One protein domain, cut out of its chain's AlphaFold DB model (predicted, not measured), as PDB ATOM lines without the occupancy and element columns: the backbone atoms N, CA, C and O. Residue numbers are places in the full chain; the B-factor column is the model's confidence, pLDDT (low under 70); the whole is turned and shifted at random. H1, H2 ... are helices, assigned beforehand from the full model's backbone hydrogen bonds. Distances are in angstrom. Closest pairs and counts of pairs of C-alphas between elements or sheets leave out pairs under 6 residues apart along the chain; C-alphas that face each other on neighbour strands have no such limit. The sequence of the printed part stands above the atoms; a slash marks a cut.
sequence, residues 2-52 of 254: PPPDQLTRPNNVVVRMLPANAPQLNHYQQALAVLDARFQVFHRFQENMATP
ATOM      1  N   PRO A   2      -2.389  40.499 159.468       65.25
ATOM      2  CA  PRO A   2      -3.115  40.506 158.197       65.25
ATOM      3  C   PRO A   2      -4.469  41.224 158.344       65.25
ATOM      4  O   PRO A   2      -5.050  41.192 159.433       65.25
ATOM      5  N   PRO A   3      -4.967  41.881 157.281       72.19
ATOM      6  CA  PRO A   3      -6.251  42.569 157.324       72.19
ATOM      7  C   PRO A   3      -7.403  41.573 157.542       72.19
ATOM      8  O   PRO A   3      -7.301  40.422 157.106       72.19
ATOM      9  N   PRO A   4      -8.502  41.995 158.194       76.00
ATOM     10  CA  PRO A   4      -9.676  41.152 158.363       76.00
ATOM     11  C   PRO A   4     -10.266  40.768 157.001       76.00
ATOM     12  O   PRO A   4     -10.472  41.612 156.129       76.00
ATOM     13  N   ASP A   5     -10.553  39.482 156.827       81.31
ATOM     14  CA  ASP A   5     -11.148  38.913 155.619       81.31
ATOM     15  C   ASP A   5     -12.469  38.187 155.936       81.31
ATOM     16  O   ASP A   5     -12.971  38.196 157.065       81.31
ATOM     17  N   GLN A   6     -13.058  37.515 154.944       81.31
ATOM     18  CA  GLN A   6     -14.281  36.736 155.165       81.31
ATOM     19  C   GLN A   6     -14.085  35.612 156.195       81.31
ATOM     20  O   GLN A   6     -15.038  35.262 156.887       81.31
ATOM     21  N   LEU A   7     -12.875  35.068 156.337       80.12
ATOM     22  CA  LEU A   7     -12.565  33.987 157.270       80.12
ATOM     23  C   LEU A   7     -12.485  34.467 158.725       80.12
ATOM     24  O   LEU A   7     -12.619  33.645 159.628       80.12
ATOM     25  N   THR A   8     -12.318  35.772 158.954       79.31
ATOM     26  CA  THR A   8     -12.357  36.392 160.293       79.31
ATOM     27  C   THR A   8     -13.772  36.664 160.820       79.31
ATOM     28  O   THR A   8     -13.935  37.157 161.934       79.31
ATOM     29  N   ARG A   9     -14.819  36.323 160.055       84.38
ATOM     30  CA  ARG A   9     -16.214  36.432 160.516       84.38
ATOM     31  C   ARG A   9     -16.536  35.356 161.565       84.38
ATOM     32  O   ARG A   9     -16.120  34.216 161.367       84.38
ATOM     33  N   PRO A  10     -17.363  35.631 162.592       82.44
ATOM     34  CA  PRO A  10     -17.570  34.724 163.730       82.44
ATOM     35  C   PRO A  10     -18.045  33.329 163.317       82.44
ATOM     36  O   PRO A  10     -17.475  32.321 163.728       82.44
ATOM     37  N   ASN A  11     -19.020  33.257 162.407       85.38
ATOM     38  CA  ASN A  11     -19.518  31.979 161.892       85.38
ATOM     39  C   ASN A  11     -18.432  31.179 161.164       85.38
ATOM     40  O   ASN A  11     -18.356  29.963 161.320       85.38
ATOM     41  N   ASN A  12     -17.570  31.853 160.401       88.06
ATOM     42  CA  ASN A  12     -16.480  31.207 159.674       88.06
ATOM     43  C   ASN A  12     -15.343  30.792 160.614       88.06
ATOM     44  O   ASN A  12     -14.701  29.769 160.382       88.06
ATOM     45  N   VAL A  13     -15.136  31.532 161.705       87.88
ATOM     46  CA  VAL A  13     -14.228  31.137 162.784       87.88
ATOM     47  C   VAL A  13     -14.703  29.823 163.407       87.88
ATOM     48  O   VAL A  13     -13.915  28.883 163.446       87.88
ATOM     49  N   VAL A  14     -15.985  29.696 163.782       90.50
ATOM     50  CA  VAL A  14     -16.551  28.446 164.344       90.50
ATOM     51  C   VAL A  14     -16.420  27.273 163.374       90.50
ATOM     52  O   VAL A  14     -15.997  26.191 163.779       90.50
ATOM     53  N   VAL A  15     -16.703  27.484 162.084       91.31
ATOM     54  CA  VAL A  15     -16.529  26.449 161.047       91.31
ATOM     55  C   VAL A  15     -15.099  25.902 161.040       91.31
ATOM     56  O   VAL A  15     -14.900  24.703 160.891       91.31
ATOM     57  N   ARG A  16     -14.096  26.760 161.253       89.56
ATOM     58  CA  ARG A  16     -12.678  26.368 161.288       89.56
ATOM     59  C   ARG A  16     -12.242  25.717 162.603       89.56
ATOM     60  O   ARG A  16     -11.124  25.204 162.667       89.56
ATOM     61  N   MET A  17     -13.066  25.770 163.650       91.50
ATOM     62  CA  MET A  17     -12.796  25.085 164.919       91.50
ATOM     63  C   MET A  17     -13.260  23.627 164.907       91.50
ATOM     64  O   MET A  17     -12.740  22.821 165.676       91.50
ATOM     65  N   LEU A  18     -14.220  23.294 164.043       91.12
ATOM     66  CA  LEU A  18     -14.869  21.990 163.987       91.12
ATOM     67  C   LEU A  18     -14.350  21.141 162.813       91.12
ATOM     68  O   LEU A  18     -13.864  21.681 161.816       91.12
ATOM     69  N   PRO A  19     -14.476  19.803 162.889       89.19
ATOM     70  CA  PRO A  19     -14.293  18.938 161.729       89.19
ATOM     71  C   PRO A  19     -15.253  19.301 160.586       89.19
ATOM     72  O   PRO A  19     -16.338  19.846 160.806       89.19
ATOM     73  N   ALA A  20     -14.880  18.948 159.354       87.25
ATOM     74  CA  ALA A  20     -15.753  19.135 158.200       87.25
ATOM     75  C   ALA A  20     -17.098  18.411 158.403       87.25
ATOM     76  O   ALA A  20     -17.129  17.266 158.852       87.25
ATOM     77  N   ASN A  21     -18.201  19.078 158.044       84.50
ATOM     78  CA  ASN A  21     -19.574  18.567 158.172       84.50
ATOM     79  C   ASN A  21     -19.986  18.188 159.607       84.50
ATOM     80  O   ASN A  21     -20.809  17.294 159.800       84.50
ATOM     81  N   ALA A  22     -19.428  18.855 160.623       88.56
ATOM     82  CA  ALA A  22     -19.794  18.597 162.009       88.56
ATOM     83  C   ALA A  22     -21.305  18.839 162.246       88.56
ATOM     84  O   ALA A  22     -21.785  19.953 162.015       88.56
ATOM     85  N   PRO A  23     -22.063  17.848 162.762       89.88
ATOM     86  CA  PRO A  23     -23.515  17.968 162.953       89.88
ATOM     87  C   PRO A  23     -23.883  19.049 163.982       89.88
ATOM     88  O   PRO A  23     -24.933  19.680 163.899       89.88
ATOM     89  N   GLN A  24     -22.974  19.301 164.921       90.75
ATOM     90  CA  GLN A  24     -23.071  20.312 165.974       90.75
ATOM     91  C   GLN A  24     -22.794  21.751 165.508       90.75
ATOM     92  O   GLN A  24     -22.869  22.671 166.317       90.75
ATOM     93  N   LEU A  25     -22.479  21.985 164.226       91.81
ATOM     94  CA  LEU A  25     -22.145  23.325 163.731       91.81
ATOM     95  C   LEU A  25     -23.255  24.349 164.011       91.81
ATOM     96  O   LEU A  25     -22.969  25.431 164.519       91.81
ATOM     97  N   ASN A  26     -24.513  23.991 163.731       91.62
ATOM     98  CA  ASN A  26     -25.660  24.880 163.959       91.62
ATOM     99  C   ASN A  26     -25.809  25.251 165.440       91.62
ATOM    100  O   ASN A  26     -26.094  26.401 165.762       91.62
ATOM    101  N   HIS A  27     -25.572  24.290 166.337       92.38
ATOM    102  CA  HIS A  27     -25.619  24.508 167.782       92.38
ATOM    103  C   HIS A  27     -24.579  25.547 168.219       92.38
ATOM    104  O   HIS A  27     -24.933  26.537 168.857       92.38
ATOM    105  N   TYR A  28     -23.318  25.395 167.799       92.88
ATOM    106  CA  TYR A  28     -22.262  26.351 168.152       92.88
ATOM    107  C   TYR A  28     -22.464  27.731 167.521       92.88
ATOM    108  O   TYR A  28     -22.179  28.742 168.161       92.88
ATOM    109  N   GLN A  29     -22.990  27.804 166.297       92.50
ATOM    110  CA  GLN A  29     -23.346  29.081 165.673       92.50
ATOM    111  C   GLN A  29     -24.464  29.793 166.443       92.50
ATOM    112  O   GLN A  29     -24.386  31.001 166.663       92.50
ATOM    113  N   GLN A  30     -25.473  29.053 166.908       91.75
ATOM    114  CA  GLN A  30     -26.544  29.615 167.725       91.75
ATOM    115  C   GLN A  30     -26.034  30.065 169.101       91.75
ATOM    116  O   GLN A  30     -26.373  31.159 169.549       91.75
ATOM    117  N   ALA A  31     -25.194  29.261 169.759       91.38
ATOM    118  CA  ALA A  31     -24.579  29.624 171.034       91.38
ATOM    119  C   ALA A  31     -23.727  30.898 170.911       91.38
ATOM    120  O   ALA A  31     -23.848  31.807 171.733       91.38
ATOM    121  N   LEU A  32     -22.933  31.006 169.842       91.25
ATOM    122  CA  LEU A  32     -22.148  32.201 169.557       91.25
ATOM    123  C   LEU A  32     -23.036  33.422 169.293       91.25
ATOM    124  O   LEU A  32     -22.734  34.489 169.811       91.25
ATOM    125  N   ALA A  33     -24.142  33.279 168.559       90.50
ATOM    126  CA  ALA A  33     -25.077  34.381 168.327       90.50
ATOM    127  C   ALA A  33     -25.704  34.902 169.634       90.50
ATOM    128  O   ALA A  33     -25.839  36.109 169.817       90.50
ATOM    129  N   VAL A  34     -26.038  34.004 170.568       90.38
ATOM    130  CA  VAL A  34     -26.545  34.378 171.902       90.38
ATOM    131  C   VAL A  34     -25.488  35.147 172.697       90.38
ATOM    132  O   VAL A  34     -25.796  36.171 173.310       90.38
ATOM    133  N   LEU A  35     -24.238  34.680 172.684       87.69
ATOM    134  CA  LEU A  35     -23.139  35.356 173.374       87.69
ATOM    135  C   LEU A  35     -22.787  36.695 172.729       87.69
ATOM    136  O   LEU A  35     -22.534  37.659 173.445       87.69
ATOM    137  N   ASP A  36     -22.801  36.782 171.403       89.81
ATOM    138  CA  ASP A  36     -22.521  38.017 170.678       89.81
ATOM    139  C   ASP A  36     -23.594  39.075 170.946       89.81
ATOM    140  O   ASP A  36     -23.264  40.212 171.271       89.81
ATOM    141  N   ALA A  37     -24.873  38.686 170.954       89.50
ATOM    142  CA  ALA A  37     -25.964  39.582 171.332       89.50
ATOM    143  C   ALA A  37     -25.773  40.160 172.745       89.50
ATOM    144  O   ALA A  37     -26.031  41.343 172.971       89.50
ATOM    145  N   ARG A  38     -25.277  39.348 173.687       88.25
ATOM    146  CA  ARG A  38     -25.084  39.749 175.088       88.25
ATOM    147  C   ARG A  38     -23.797  40.539 175.336       88.25
ATOM    148  O   ARG A  38     -23.806  41.467 176.136       88.25
ATOM    149  N   PHE A  39     -22.694  40.153 174.703       85.69
ATOM    150  CA  PHE A  39     -21.348  40.629 175.046       85.69
ATOM    151  C   PHE A  39     -20.653  41.410 173.928       85.69
ATOM    152  O   PHE A  39     -19.530  41.880 174.139       85.69
ATOM    153  N   GLN A  40     -21.297  41.539 172.762       89.38
ATOM    154  CA  GLN A  40     -20.775  42.230 171.579       89.38
ATOM    155  C   GLN A  40     -19.372  41.724 171.206       89.38
ATOM    156  O   GLN A  40     -18.443  42.497 170.959       89.38
ATOM    157  N   VAL A  41     -19.202  40.397 171.235       86.31
ATOM    158  CA  VAL A  41     -17.911  39.715 171.064       86.31
ATOM    159  C   VAL A  41     -17.279  40.094 169.731       86.31
ATOM    160  O   VAL A  41     -16.088  40.397 169.674       86.31
ATOM    161  N   PHE A  42     -18.072  40.112 168.660       85.94
ATOM    162  CA  PHE A  42     -17.577  40.406 167.328       85.94
ATOM    163  C   PHE A  42     -17.174  41.867 167.164       85.94
ATOM    164  O   PHE A  42     -16.101  42.131 166.629       85.94
ATOM    165  N   HIS A  43     -17.982  42.802 167.668       87.06
ATOM    166  CA  HIS A  43     -17.648  44.226 167.644       87.06
ATOM    167  C   HIS A  43     -16.295  44.478 168.311       87.06
ATOM    168  O   HIS A  43     -15.387  45.042 167.711       87.06
ATOM    169  N   ARG A  44     -16.117  43.936 169.518       86.19
ATOM    170  CA  ARG A  44     -14.886  44.090 170.299       86.19
ATOM    171  C   ARG A  44     -13.696  43.400 169.648       86.19
ATOM    172  O   ARG A  44     -12.578  43.899 169.705       86.19
ATOM    173  N   PHE A  45     -13.913  42.255 169.005       85.19
ATOM    174  CA  PHE A  45     -12.887  41.616 168.188       85.19
ATOM    175  C   PHE A  45     -12.456  42.526 167.027       85.19
ATOM    176  O   PHE A  45     -11.261  42.721 166.825       85.19
ATOM    177  N   GLN A  46     -13.403  43.118 166.293       84.00
ATOM    178  CA  GLN A  46     -13.101  44.029 165.186       84.00
ATOM    179  C   GLN A  46     -12.384  45.298 165.650       84.00
ATOM    180  O   GLN A  46     -11.418  45.704 165.005       84.00
ATOM    181  N   GLU A  47     -12.808  45.888 166.768       85.56
ATOM    182  CA  GLU A  47     -12.131  47.030 167.387       85.56
ATOM    183  C   GLU A  47     -10.686  46.681 167.737       85.56
ATOM    184  O   GLU A  47      -9.772  47.360 167.283       85.56
ATOM    185  N   ASN A  48     -10.450  45.562 168.426       82.75
ATOM    186  CA  ASN A  48      -9.094  45.120 168.762       82.75
ATOM    187  C   ASN A  48      -8.229  44.828 167.522       82.75
ATOM    188  O   ASN A  48      -7.010  44.970 167.567       82.75
ATOM    189  N   MET A  49      -8.831  44.417 166.402       79.75
ATOM    190  CA  MET A  49      -8.109  44.211 165.143       79.75
ATOM    191  C   MET A  49      -7.751  45.535 164.452       79.75
ATOM    192  O   MET A  49      -6.693  45.630 163.829       79.75
ATOM    193  N   ALA A  50      -8.639  46.531 164.522       82.69
ATOM    194  CA  ALA A  50      -8.466  47.844 163.898       82.69
ATOM    195  C   ALA A  50      -7.539  48.757 164.713       82.69
ATOM    196  O   ALA A  50      -6.702  49.460 164.150       82.69
ATOM    197  N   THR A  51      -7.667  48.706 166.036       81.81
ATOM    198  CA  THR A  51      -6.870  49.445 167.014       81.81
ATOM    199  C   THR A  51      -6.314  48.466 168.048       81.81
ATOM    200  O   THR A  51      -6.889  48.320 169.127       81.81
ATOM    201  N   PRO A  52      -5.215  47.757 167.730       77.06
ATOM    202  CA  PRO A  52      -4.594  46.833 168.667       77.06
ATOM    203  C   PRO A  52      -4.183  47.543 169.956       77.06
ATOM    204  O   PRO A  52      -3.560  48.607 169.914       77.06
TER     205      PRO A  52
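What this domain is: This is residues 2 to 52 of the 254 residues of an uncharacterized protein of Cercospora berteroae (UniProt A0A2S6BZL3). What shape do these backbones make? Helices H2 and H3 meet near their ends in a wide corner, and the short helix H1 lies inside that corner, packed across the longest helix, H2. The loop between H1 and H2 sticks out at one end with residues 19 to 24, and residues 2 to 9, with no named element, run along the open side of the corner. What are the counts and the class? The printed part has 51 residues with three named helices, in the order H1, H2, H3, and no named strand, and its class is all helix. How closely is it gathered? It is flat, with spans of 36 by 26 by 12 A, and only just loose, close to compact, with a radius of gyration of the C-alphas of 11.9 A.

How they stand to each other: What touches the longest helix? H2, residues 25 to 39, touches H1, residues 10 to 17, with 6 pairs of C-alphas within 8 A. The closest C-alphas, those of Gln 29 and Asn 11, are 6.1 A apart. The two run opposite ways at a steep tilt of 46 degrees. Where does the last helix stand? H3, residues 41 to 50, is close to H2 but not clearly touching, and their lines are about perpendicular at 75 degrees; the closest C-alphas, those of Asp 36 and Phe 42, are 6.4 A apart. H3 is also close to H1 but not clearly touching, about perpendicular at 89 degrees, with the closest C-alphas, those of Pro 10 and Phe 42, 6.7 A apart. Do the backbones close as helices? In H1, H2 and H3 every O i to N i+4 pair is within hydrogen-bond range.

Where its parts are: Where is H2? Its 15 residues run from C-alpha 25 at (-22.145, 23.325, 163.731) to C-alpha 39 at (-21.348, 40.629, 175.046), 20.7 A from first to last C-alpha. Where are the other two? H1, Pro 10 to Met 17, begins with C-alpha 10 at (-17.570, 34.724, 163.730) and is 10.8 A long. H3, Val 41 to Ala 50, is 14.4 A long and ends with C-alpha 50 at (-8.466, 47.844, 163.898).

The domain as a whole: How far does it reach? The two C-alphas farthest apart, those of Pro 23 and Thr 51, are 35.8 A apart. Are there cuts or long links? The printed part, residues 2 to 52, has no cut; the link from H1 to H2 is short, with 7 residues, and the link from H2 to H3 is tight, with 1 residue. How sure is the model? The mean pLDDT of the printed part is 86.3, and one residue, Pro 2, is under 70.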